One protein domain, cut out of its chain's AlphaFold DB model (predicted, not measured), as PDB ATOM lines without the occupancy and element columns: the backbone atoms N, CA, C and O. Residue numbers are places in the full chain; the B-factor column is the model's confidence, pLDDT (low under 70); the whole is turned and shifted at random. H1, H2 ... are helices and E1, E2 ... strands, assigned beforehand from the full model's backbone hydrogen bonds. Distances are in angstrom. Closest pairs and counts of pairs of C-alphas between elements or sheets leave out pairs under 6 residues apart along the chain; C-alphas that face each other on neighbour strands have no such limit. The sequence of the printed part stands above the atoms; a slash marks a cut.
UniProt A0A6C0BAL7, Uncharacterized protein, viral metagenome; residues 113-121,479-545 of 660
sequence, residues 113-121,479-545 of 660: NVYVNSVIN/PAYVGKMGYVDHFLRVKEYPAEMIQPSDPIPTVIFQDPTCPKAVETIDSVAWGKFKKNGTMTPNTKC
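This is residues 113 to 121 and 479 to 545 of the 660 residues of an uncharacterized protein of viral metagenome (UniProt A0A6C0BAL7). With little regular structure, the domain is one strongly twisted sheet of five short strands, with short helix H1 beside them and a long loop, residues 497 to 521, joining E3 to E4. The 76 printed residues hold, in order, E1, E2, E3, E4, H1 and E5, mostly strand, with 29 residues in named elements. The mixed sheet runs E4, E1, E2, E3, E5. It is compact, radius of gyration of the C-alphas 11.4 A, spanning 31 by 29 by 18 A.

E1, residues 113 to 118, is antiparallel to E2, residues 485 to 488; N 114 and O 486 are 2.8 A apart. E2 and E3, residues 493 to 496, form a hairpin; N 487 and O 495 are 2.9 A apart. E4, residues 522 to 526, is parallel to E1; N 115 and O 523 are 2.8 A apart. H1, residues 527 to 531, stands at the sheet's level, height 1.3 A; its O i to N i+4 pair is within hydrogen-bond range. E5, residues 534 to 538, is parallel to E3; N 494 and O 534 are 2.9 A apart.

E1 runs 15.5 A from C-alpha 113 at (148.100, 157.824, 184.648). E5 runs 12.2 A to C-alpha 538 at (160.541, 157.949, 181.187).

Residues 122 to 478 are not printed; C-alphas 121 and 479 are 12.6 A apart. No printed residue is under 70 in pLDDT.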
ATOM      1  N   ASN A 113     147.122 157.189 183.770       96.62
ATOM      2  CA  ASN A 113     148.100 157.824 184.648       96.62
ATOM      3  C   ASN A 113     147.839 157.360 186.075       96.62
ATOM      4  O   ASN A 113     146.696 157.362 186.530       96.62
ATOM      5  N   VAL A 114     148.898 156.980 186.777       96.31
ATOM      6  CA  VAL A 114     148.838 156.588 188.182       96.31
ATOM      7  C   VAL A 114     149.788 157.443 189.014       96.31
ATOM      8  O   VAL A 114     150.864 157.818 188.542       96.31
ATOM      9  N   TYR A 115     149.395 157.737 190.248       96.25
ATOM     10  CA  TYR A 115     150.184 158.462 191.240       96.25
ATOM     11  C   TYR A 115     150.270 157.644 192.527       96.25
ATOM     12  O   TYR A 115     149.251 157.183 193.042       96.25
ATOM     13  N   VAL A 116     151.482 157.447 193.039       93.19
ATOM     14  CA  VAL A 116     151.718 156.696 194.272       93.19
ATOM     15  C   VAL A 116     151.552 157.635 195.461       93.19
ATOM     16  O   VAL A 116     152.483 158.353 195.830       93.19
ATOM     17  N   ASN A 117     150.363 157.652 196.055       91.25
ATOM     18  CA  ASN A 117     150.040 158.543 197.173       91.25
ATOM     19  C   ASN A 117     150.191 157.878 198.549       91.25
ATOM     20  O   ASN A 117     150.097 158.564 199.563       91.25
ATOM     21  N   SER A 118     150.409 156.564 198.596       84.62
ATOM     22  CA  SER A 118     150.547 155.803 199.837       84.62
ATOM     23  C   SER A 118     151.556 154.659 199.689       84.62
ATOM     24  O   SER A 118     151.873 154.200 198.588       84.62
ATOM     25  N   VAL A 119     152.083 154.180 200.819       78.50
ATOM     26  CA  VAL A 119     152.959 153.000 200.843       78.50
ATOM     27  C   VAL A 119     152.129 151.723 200.627       78.50
ATOM     28  O   VAL A 119     152.471 150.910 199.771       78.50
ATOM     29  N   ILE A 120     151.008 151.563 201.331       81.12
ATOM     30  CA  ILE A 120     150.037 150.468 201.154       81.12
ATOM     31  C   ILE A 120     148.636 151.068 201.302       81.12
ATOM     32  O   ILE A 120     148.386 151.789 202.271       81.12
ATOM     33  N   ASN A 121     147.709 150.758 200.393       71.69
ATOM     34  CA  ASN A 121     146.300 151.092 200.578       71.69
ATOM     35  C   ASN A 121     145.673 150.058 201.519       71.69
ATOM     36  O   ASN A 121     145.599 148.880 201.182       71.69
ATOM     37  N   PRO A 479     158.710 152.619 200.376       79.69
ATOM     38  CA  PRO A 479     158.524 154.053 200.592       79.69
ATOM     39  C   PRO A 479     159.160 154.936 199.510       79.69
ATOM     40  O   PRO A 479     158.638 156.007 199.219       79.69
ATOM     41  N   ALA A 480     160.219 154.471 198.834       87.06
ATOM     42  CA  ALA A 480     160.865 155.209 197.744       87.06
ATOM     43  C   ALA A 480     159.983 155.365 196.489       87.06
ATOM     44  O   ALA A 480     160.371 156.037 195.530       87.06
ATOM     45  N   TYR A 481     158.821 154.708 196.449       90.81
ATOM     46  CA  TYR A 481     157.844 154.891 195.381       90.81
ATOM     47  C   TYR A 481     156.821 155.982 195.680       90.81
ATOM     48  O   TYR A 481     156.198 156.451 194.733       90.81
ATOM     49  N   VAL A 482     156.656 156.408 196.934       88.81
ATOM     50  CA  VAL A 482     155.713 157.477 197.287       88.81
ATOM     51  C   VAL A 482     156.109 158.773 196.581       88.81
ATOM     52  O   VAL A 482     157.285 159.125 196.507       88.81
ATOM     53  N   GLY A 483     155.122 159.462 196.012       90.62
ATOM     54  CA  GLY A 483     155.318 160.672 195.218       90.62
ATOM     55  C   GLY A 483     155.647 160.412 193.746       90.62
ATOM     56  O   GLY A 483     155.653 161.351 192.950       90.62
ATOM     57  N   LYS A 484     155.889 159.158 193.338       95.19
ATOM     58  CA  LYS A 484     156.097 158.835 191.924       95.19
ATOM     59  C   LYS A 484     154.790 158.887 191.141       95.19
ATOM     60  O   LYS A 484     153.730 158.496 191.626       95.19
ATOM     61  N   MET A 485     154.892 159.310 189.886       96.56
ATOM     62  CA  MET A 485     153.787 159.349 188.937       96.56
ATOM     63  C   MET A 485     154.220 158.697 187.627       96.56
ATOM     64  O   MET A 485     155.373 158.825 187.216       96.56
ATOM     65  N   GLY A 486     153.323 157.982 186.955       96.81
ATOM     66  CA  GLY A 486     153.655 157.327 185.692       96.81
ATOM     67  C   GLY A 486     152.443 156.990 184.844       96.81
ATOM     68  O   GLY A 486     151.325 156.899 185.341       96.81
ATOM     69  N   TYR A 487     152.678 156.790 183.552       97.06
ATOM     70  CA  TYR A 487     151.696 156.232 182.634       97.06
ATOM     71  C   TYR A 487     151.836 154.710 182.608       97.06
ATOM     72  O   TYR A 487     152.918 154.201 182.306       97.06
ATOM     73  N   VAL A 488     150.762 153.992 182.934       96.00
ATOM     74  CA  VAL A 488     150.688 152.529 182.874       96.00
ATOM     75  C   VAL A 488     149.985 152.130 181.588       96.00
ATOM     76  O   VAL A 488     148.812 152.455 181.391       96.00
ATOM     77  N   ASP A 489     150.696 151.421 180.718       93.50
ATOM     78  CA  ASP A 489     150.127 150.892 179.485       93.50
ATOM     79  C   ASP A 489     149.316 149.605 179.721       93.50
ATOM     80  O   ASP A 489     149.272 149.037 180.816       93.50
ATOM     81  N   HIS A 490     148.659 149.120 178.670       88.75
ATOM     82  CA  HIS A 490     147.823 147.921 178.744       88.75
ATOM     83  C   HIS A 490     148.621 146.618 178.969       88.75
ATOM     84  O   HIS A 490     148.029 145.586 179.278       88.75
ATOM     85  N   PHE A 491     149.954 146.655 178.862       89.25
ATOM     86  CA  PHE A 491     150.849 145.541 179.179       89.25
ATOM     87  C   PHE A 491     151.400 145.616 180.613       89.25
ATOM     88  O   PHE A 491     152.361 144.915 180.935       89.25
ATOM     89  N   LEU A 492     150.823 146.470 181.471       93.50
ATOM     90  CA  LEU A 492     151.274 146.705 182.848       93.50
ATOM     91  C   LEU A 492     152.725 147.210 182.919       93.50
ATOM     92  O   LEU A 492     153.450 146.945 183.886       93.50
ATOM     93  N   ARG A 493     153.168 147.943 181.894       94.62
ATOM     94  CA  ARG A 493     154.456 148.633 181.899       94.62
ATOM     95  C   ARG A 493     154.243 150.085 182.285       94.62
ATOM     96  O   ARG A 493     153.315 150.724 181.798       94.62
ATOM     97  N   VAL A 494     155.121 150.613 183.129       96.25
ATOM     98  CA  VAL A 494     155.048 152.005 183.581       96.25
ATOM     99  C   VAL A 494     156.193 152.828 183.005       96.25
ATOM    100  O   VAL A 494     157.361 152.432 183.083       96.25
ATOM    101  N   LYS A 495     155.841 153.983 182.436       97.12
ATOM    102  CA  LYS A 495     156.769 155.063 182.088       97.12
ATOM    103  C   LYS A 495     156.624 156.167 183.125       97.12
ATOM    104  O   LYS A 495     155.533 156.709 183.286       97.12
ATOM    105  N   GLU A 496     157.688 156.466 183.861       97.00
ATOM    106  CA  GLU A 496     157.634 157.462 184.943       97.00
ATOM    107  C   GLU A 496     157.588 158.879 184.349       97.00
ATOM    108  O   GLU A 496     158.295 159.166 183.382       97.00
ATOM    109  N   TYR A 497     156.749 159.761 184.894       96.81
ATOM    110  CA  TYR A 497     156.756 161.177 184.529       96.81
ATOM    111  C   TYR A 497     157.946 161.870 185.202       96.81
ATOM    112  O   TYR A 497     158.143 161.690 186.406       96.81
ATOM    113  N   PRO A 498     158.744 162.655 184.462       96.81
ATOM    114  CA  PRO A 498     159.776 163.475 185.070       96.81
ATOM    115  C   PRO A 498     159.134 164.681 185.779       96.81
ATOM    116  O   PRO A 498     158.009 165.079 185.459       96.81
ATOM    117  N   ALA A 499     159.833 165.251 186.763       95.38
ATOM    118  CA  ALA A 499     159.276 166.274 187.652       95.38
ATOM    119  C   ALA A 499     158.773 167.515 186.890       95.38
ATOM    120  O   ALA A 499     157.753 168.086 187.253       95.38
ATOM    121  N   GLU A 500     159.428 167.889 185.791       96.12
ATOM    122  CA  GLU A 500     159.058 169.016 184.932       96.12
ATOM    123  C   GLU A 500     157.733 168.836 184.170       96.12
ATOM    124  O   GLU A 500     157.176 169.812 183.669       96.12
ATOM    125  N   MET A 501     157.210 167.608 184.072       96.50
ATOM    126  CA  MET A 501     155.913 167.316 183.444       96.50
ATOM    127  C   MET A 501     154.763 167.255 184.459       96.50
ATOM    128  O   MET A 501     153.607 167.088 184.060       96.50
ATOM    129  N   ILE A 502     155.065 167.402 185.752       96.00
ATOM    130  CA  ILE A 502     154.115 167.291 186.855       96.00
ATOM    131  C   ILE A 502     154.003 168.652 187.542       96.00
ATOM    132  O   ILE A 502     154.994 169.223 187.988       96.00
ATOM    133  N   GLN A 503     152.783 169.156 187.683       95.38
ATOM    134  CA  GLN A 503     152.502 170.295 188.546       95.38
ATOM    135  C   GLN A 503     151.955 169.782 189.882       95.38
ATOM    136  O   GLN A 503     150.925 169.097 189.889       95.38
ATOM    137  N   PRO A 504     152.609 170.100 191.015       91.31
ATOM    138  CA  PRO A 504     152.054 169.817 192.330       91.31
ATOM    139  C   PRO A 504     150.666 170.454 192.470       91.31
ATOM    140  O   PRO A 504     150.493 171.649 192.229       91.31
ATOM    141  N   SER A 505     149.684 169.653 192.865       88.94
ATOM    142  CA  SER A 505     148.343 170.100 193.236       88.94
ATOM    143  C   SER A 505     147.847 169.258 194.403       88.94
ATOM    144  O   SER A 505     148.158 168.072 194.492       88.94
ATOM    145  N   ASP A 506     147.105 169.884 195.312       84.69
ATOM    146  CA  ASP A 506     146.544 169.233 196.495       84.69
ATOM    147  C   ASP A 506     145.135 168.704 196.160       84.69
ATOM    148  O   ASP A 506     144.310 169.495 195.686       84.69
ATOM    149  N   PRO A 507     144.824 167.399 196.323       87.38
ATOM    150  CA  PRO A 507     145.652 166.321 196.893       87.38
ATOM    151  C   PRO A 507     146.409 165.446 195.876       87.38
ATOM    152  O   PRO A 507     147.188 164.579 196.273       87.38
ATOM    153  N   ILE A 508     146.163 165.611 194.569       92.19
ATOM    154  CA  ILE A 508     146.746 164.772 193.507       92.19
ATOM    155  C   ILE A 508     147.436 165.675 192.475       92.19
ATOM    156  O   ILE A 508     146.768 166.576 191.965       92.19
ATOM    157  N   PRO A 509     148.716 165.440 192.121       94.31
ATOM    158  CA  PRO A 509     149.417 166.198 191.083       94.31
ATOM    159  C   PRO A 509     148.752 166.098 189.702       94.31
ATOM    160  O   PRO A 509     148.127 165.091 189.363       94.31
ATOM    161  N   THR A 510     148.937 167.123 188.871       95.06
ATOM    162  CA  THR A 510     148.417 167.164 187.495       95.06
ATOM    163  C   THR A 510     149.541 167.061 186.467       95.06
ATOM    164  O   THR A 510     150.644 167.559 186.682       95.06
ATOM    165  N   VAL A 511     149.270 166.417 185.326       94.94
ATOM    166  CA  VAL A 511     150.216 166.377 184.196       94.94
ATOM    167  C   VAL A 511     150.022 167.625 183.337       94.94
ATOM    168  O   VAL A 511     148.945 167.817 182.770       94.94
ATOM    169  N   ILE A 512     151.052 168.467 183.225       93.19
ATOM    170  CA  ILE A 512     150.972 169.766 182.524       93.19
ATOM    171  C   ILE A 512     151.479 169.732 181.083       93.19
ATOM    172  O   ILE A 512     151.035 170.523 180.254       93.19
ATOM    173  N   PHE A 513     152.357 168.786 180.759       90.06
ATOM    174  CA  PHE A 513     152.898 168.610 179.414       90.06
ATOM    175  C   PHE A 513     152.787 167.142 179.029       90.06
ATOM    176  O   PHE A 513     153.582 166.333 179.483       90.06
ATOM    177  N   GLN A 514     151.804 166.777 178.209       92.50
ATOM    178  CA  GLN A 514     151.682 165.422 177.669       92.50
ATOM    179  C   GLN A 514     151.073 165.447 176.273       92.50
ATOM    180  O   GLN A 514     150.361 166.387 175.908       92.50
ATOM    181  N   ASP A 515     151.318 164.383 175.517       94.38
ATOM    182  CA  ASP A 515     150.684 164.202 174.226       94.38
ATOM    183  C   ASP A 515     149.150 164.128 174.388       94.38
ATOM    184  O   ASP A 515     148.665 163.480 175.322       94.38
ATOM    185  N   PRO A 516     148.351 164.740 173.493       91.00
ATOM    186  CA  PRO A 516     146.889 164.703 173.579       91.00
ATOM    187  C   PRO A 516     146.279 163.293 173.555       91.00
ATOM    188  O   PRO A 516     145.114 163.130 173.909       91.00
ATOM    189  N   THR A 517     147.038 162.279 173.124       91.06
ATOM    190  CA  THR A 517     146.615 160.869 173.153       91.06
ATOM    191  C   THR A 517     146.655 160.254 174.554       91.06
ATOM    192  O   THR A 517     146.072 159.191 174.769       91.06
ATOM    193  N   CYS A 518     147.314 160.905 175.514       93.25
ATOM    194  CA  CYS A 518     147.393 160.462 176.900       93.25
ATOM    195  C   CYS A 518     146.158 160.898 177.705       93.25
ATOM    196  O   CYS A 518     145.672 162.024 177.550       93.25
ATOM    197  N   PRO A 519     145.638 160.033 178.598       93.38
ATOM    198  CA  PRO A 519     144.541 160.404 179.484       93.38
ATOM    199  C   PRO A 519     144.973 161.551 180.403       93.38
ATOM    200  O   PRO A 519     146.134 161.645 180.782       93.38
ATOM    201  N   LYS A 520     144.049 162.438 180.778       91.62
ATOM    202  CA  LYS A 520     144.326 163.499 181.768       91.62
ATOM    203  C   LYS A 520     144.073 163.049 183.206       91.62
ATOM    204  O   LYS A 520     144.682 163.584 184.124       91.62
ATOM    205  N   ALA A 521     143.165 162.091 183.395       93.94
ATOM    206  CA  ALA A 521     142.803 161.583 184.712       93.94
ATOM    207  C   ALA A 521     143.972 160.819 185.342       93.94
ATOM    208  O   ALA A 521     144.654 160.055 184.656       93.94
ATOM    209  N   VAL A 522     144.168 161.031 186.641       95.62
ATOM    210  CA  VAL A 522     145.205 160.394 187.454       95.62
ATOM    211  C   VAL A 522     144.518 159.537 188.504       95.62
ATOM    212  O   VAL A 522     143.692 160.034 189.265       95.62
ATOM    213  N   GLU A 523     144.861 158.256 188.547       95.25
ATOM    214  CA  GLU A 523     144.401 157.339 189.584       95.25
ATOM    215  C   GLU A 523     145.450 157.213 190.689       95.25
ATOM    216  O   GLU A 523     146.640 157.048 190.428       95.25
ATOM    217  N   THR A 524     145.019 157.256 191.943       94.62
ATOM    218  CA  THR A 524     145.910 157.011 193.077       94.62
ATOM    219  C   THR A 524     146.099 155.518 193.302       94.62
ATOM    220  O   THR A 524     145.128 154.760 193.300       94.62
ATOM    221  N   ILE A 525     147.333 155.096 193.539       93.69
ATOM    222  CA  ILE A 525     147.695 153.716 193.864       93.69
ATOM    223  C   ILE A 525     148.713 153.691 195.009       93.69
ATOM    224  O   ILE A 525     149.276 154.723 195.369       93.69
ATOM    225  N   ASP A 526     148.982 152.504 195.544       91.06
ATOM    226  CA  ASP A 526     150.017 152.309 196.556       91.06
ATOM    227  C   ASP A 526     151.356 151.823 195.969       91.06
ATOM    228  O   ASP A 526     151.477 151.480 194.784       91.06
ATOM    229  N   SER A 527     152.391 151.803 196.813       89.06
ATOM    230  CA  SER A 527     153.734 151.377 196.413       89.06
ATOM    231  C   SER A 527     153.794 149.900 195.995       89.06
ATOM    232  O   SER A 527     154.609 149.544 195.140       89.06
ATOM    233  N   VAL A 528     152.904 149.052 196.521       83.31
ATOM    234  CA  VAL A 528     152.832 147.624 196.178       83.31
ATOM    235  C   VAL A 528     152.305 147.448 194.754       83.31
ATOM    236  O   VAL A 528     152.891 146.718 193.953       83.31
ATOM    237  N   ALA A 529     151.221 148.140 194.405       90.06
ATOM    238  CA  ALA A 529     150.669 148.183 193.059       90.06
ATOM    239  C   ALA A 529     151.696 148.739 192.068       90.06
ATOM    240  O   ALA A 529     151.893 148.164 190.999       90.06
ATOM    241  N   TRP A 530     152.415 149.798 192.447       93.62
ATOM    242  CA  TRP A 530     153.476 150.371 191.622       93.62
ATOM    243  C   TRP A 530     154.646 149.408 191.388       93.62
ATOM    244  O   TRP A 530     155.154 149.315 190.268       93.62
ATOM    245  N   GLY A 531     155.060 148.670 192.421       88.88
ATOM    246  CA  GLY A 531     156.135 147.679 192.345       88.88
ATOM    247  C   GLY A 531     155.839 146.508 191.402       88.88
ATOM    248  O   GLY A 531     156.773 145.889 190.897       88.88
ATOM    249  N   LYS A 532     154.559 146.233 191.110       90.62
ATOM    250  CA  LYS A 532     154.138 145.191 190.157       90.62
ATOM    251  C   LYS A 532     154.313 145.601 188.692       90.62
ATOM    252  O   LYS A 532     154.317 144.728 187.825       90.62
ATOM    253  N   PHE A 533     154.455 146.893 188.392       94.25
ATOM    254  CA  PHE A 533     154.609 147.355 187.013       94.25
ATOM    255  C   PHE A 533     156.038 147.184 186.500       94.25
ATOM    256  O   PHE A 533     157.015 147.563 187.152       94.25
ATOM    257  N   LYS A 534     156.171 146.699 185.261       94.94
ATOM    258  CA  LYS A 534     157.471 146.608 184.592       94.94
ATOM    259  C   LYS A 534     157.922 147.997 184.143       94.94
ATOM    260  O   LYS A 534     157.238 148.662 183.369       94.94
ATOM    261  N   LYS A 535     159.091 148.441 184.599       95.06
ATOM    262  CA  LYS A 535     159.659 149.741 184.211       95.06
ATOM    263  C   LYS A 535     160.003 149.757 182.721       95.06
ATOM    264  O   LYS A 535     160.635 148.823 182.231       95.06
ATOM    265  N   ASN A 536     159.576 150.803 182.010       94.56
ATOM    266  CA  ASN A 536     159.743 150.922 180.558       94.56
ATOM    267  C   ASN A 536     160.161 152.337 180.111       94.56
ATOM    268  O   ASN A 536     159.714 152.830 179.077       94.56
ATOM    269  N   GLY A 537     161.021 152.987 180.900       94.88
ATOM    270  CA  GLY A 537     161.585 154.306 180.600       94.88
ATOM    271  C   GLY A 537     160.832 155.474 181.239       94.88
ATOM    272  O   GLY A 537     160.086 155.302 182.205       94.88
ATOM    273  N   THR A 538     161.057 156.665 180.690       96.50
ATOM    274  CA  THR A 538     160.541 157.949 181.187       96.50
ATOM    275  C   THR A 538     159.620 158.574 180.139       96.50
ATOM    276  O   THR A 538     159.853 158.433 178.935       96.50
ATOM    277  N   MET A 539     158.556 159.240 180.579       96.69
ATOM    278  CA  MET A 539     157.663 159.997 179.704       96.69
ATOM    279  C   MET A 539     158.361 161.246 179.152       96.69
ATOM    280  O   MET A 539     159.196 161.855 179.811       96.69
ATOM    281  N   THR A 540     157.985 161.642 177.938       96.31
ATOM    282  CA  THR A 540     158.347 162.923 177.315       96.31
ATOM    283  C   THR A 540     157.073 163.609 176.816       96.31
ATOM    284  O   THR A 540     156.068 162.919 176.612       96.31
ATOM    285  N   PRO A 541     157.080 164.927 176.531       95.38
ATOM    286  CA  PRO A 541     155.907 165.615 175.979       95.38
ATOM    287  C   PRO A 541     155.376 165.015 174.665       95.38
ATOM    288  O   PRO A 541     154.207 165.191 174.343       95.38
ATOM    289  N   ASN A 542     156.220 164.282 173.928       94.25
ATOM    290  CA  ASN A 542     155.881 163.651 172.650       94.25
ATOM    291  C   ASN A 542     155.564 162.152 172.771       94.25
ATOM    292  O   ASN A 542     155.298 161.496 171.760       94.25
ATOM    293  N   THR A 543     155.636 161.581 173.975       94.56
ATOM    294  CA  THR A 543     155.358 160.160 174.184       94.56
ATOM    295  C   THR A 543     153.878 159.900 173.938       94.56
ATOM    296  O   THR A 543     153.026 160.399 174.667       94.56
ATOM    297  N   LYS A 544     153.575 159.112 172.901       93.25
ATOM    298  CA  LYS A 544     152.212 158.663 172.608       93.25
ATOM    299  C   LYS A 544     151.732 157.689 173.680       93.25
ATOM    300  O   LYS A 544     152.535 156.941 174.237       93.25
ATOM    301  N   CYS A 545     150.426 157.685 173.919       92.69
ATOM    302  CA  CYS A 545     149.775 156.798 174.872       92.69
ATOM    303  C   CYS A 545     148.670 155.971 174.208       92.69
ATOM    304  O   CYS A 545     148.110 156.331 173.169       92.69
TER     305      CYS A 545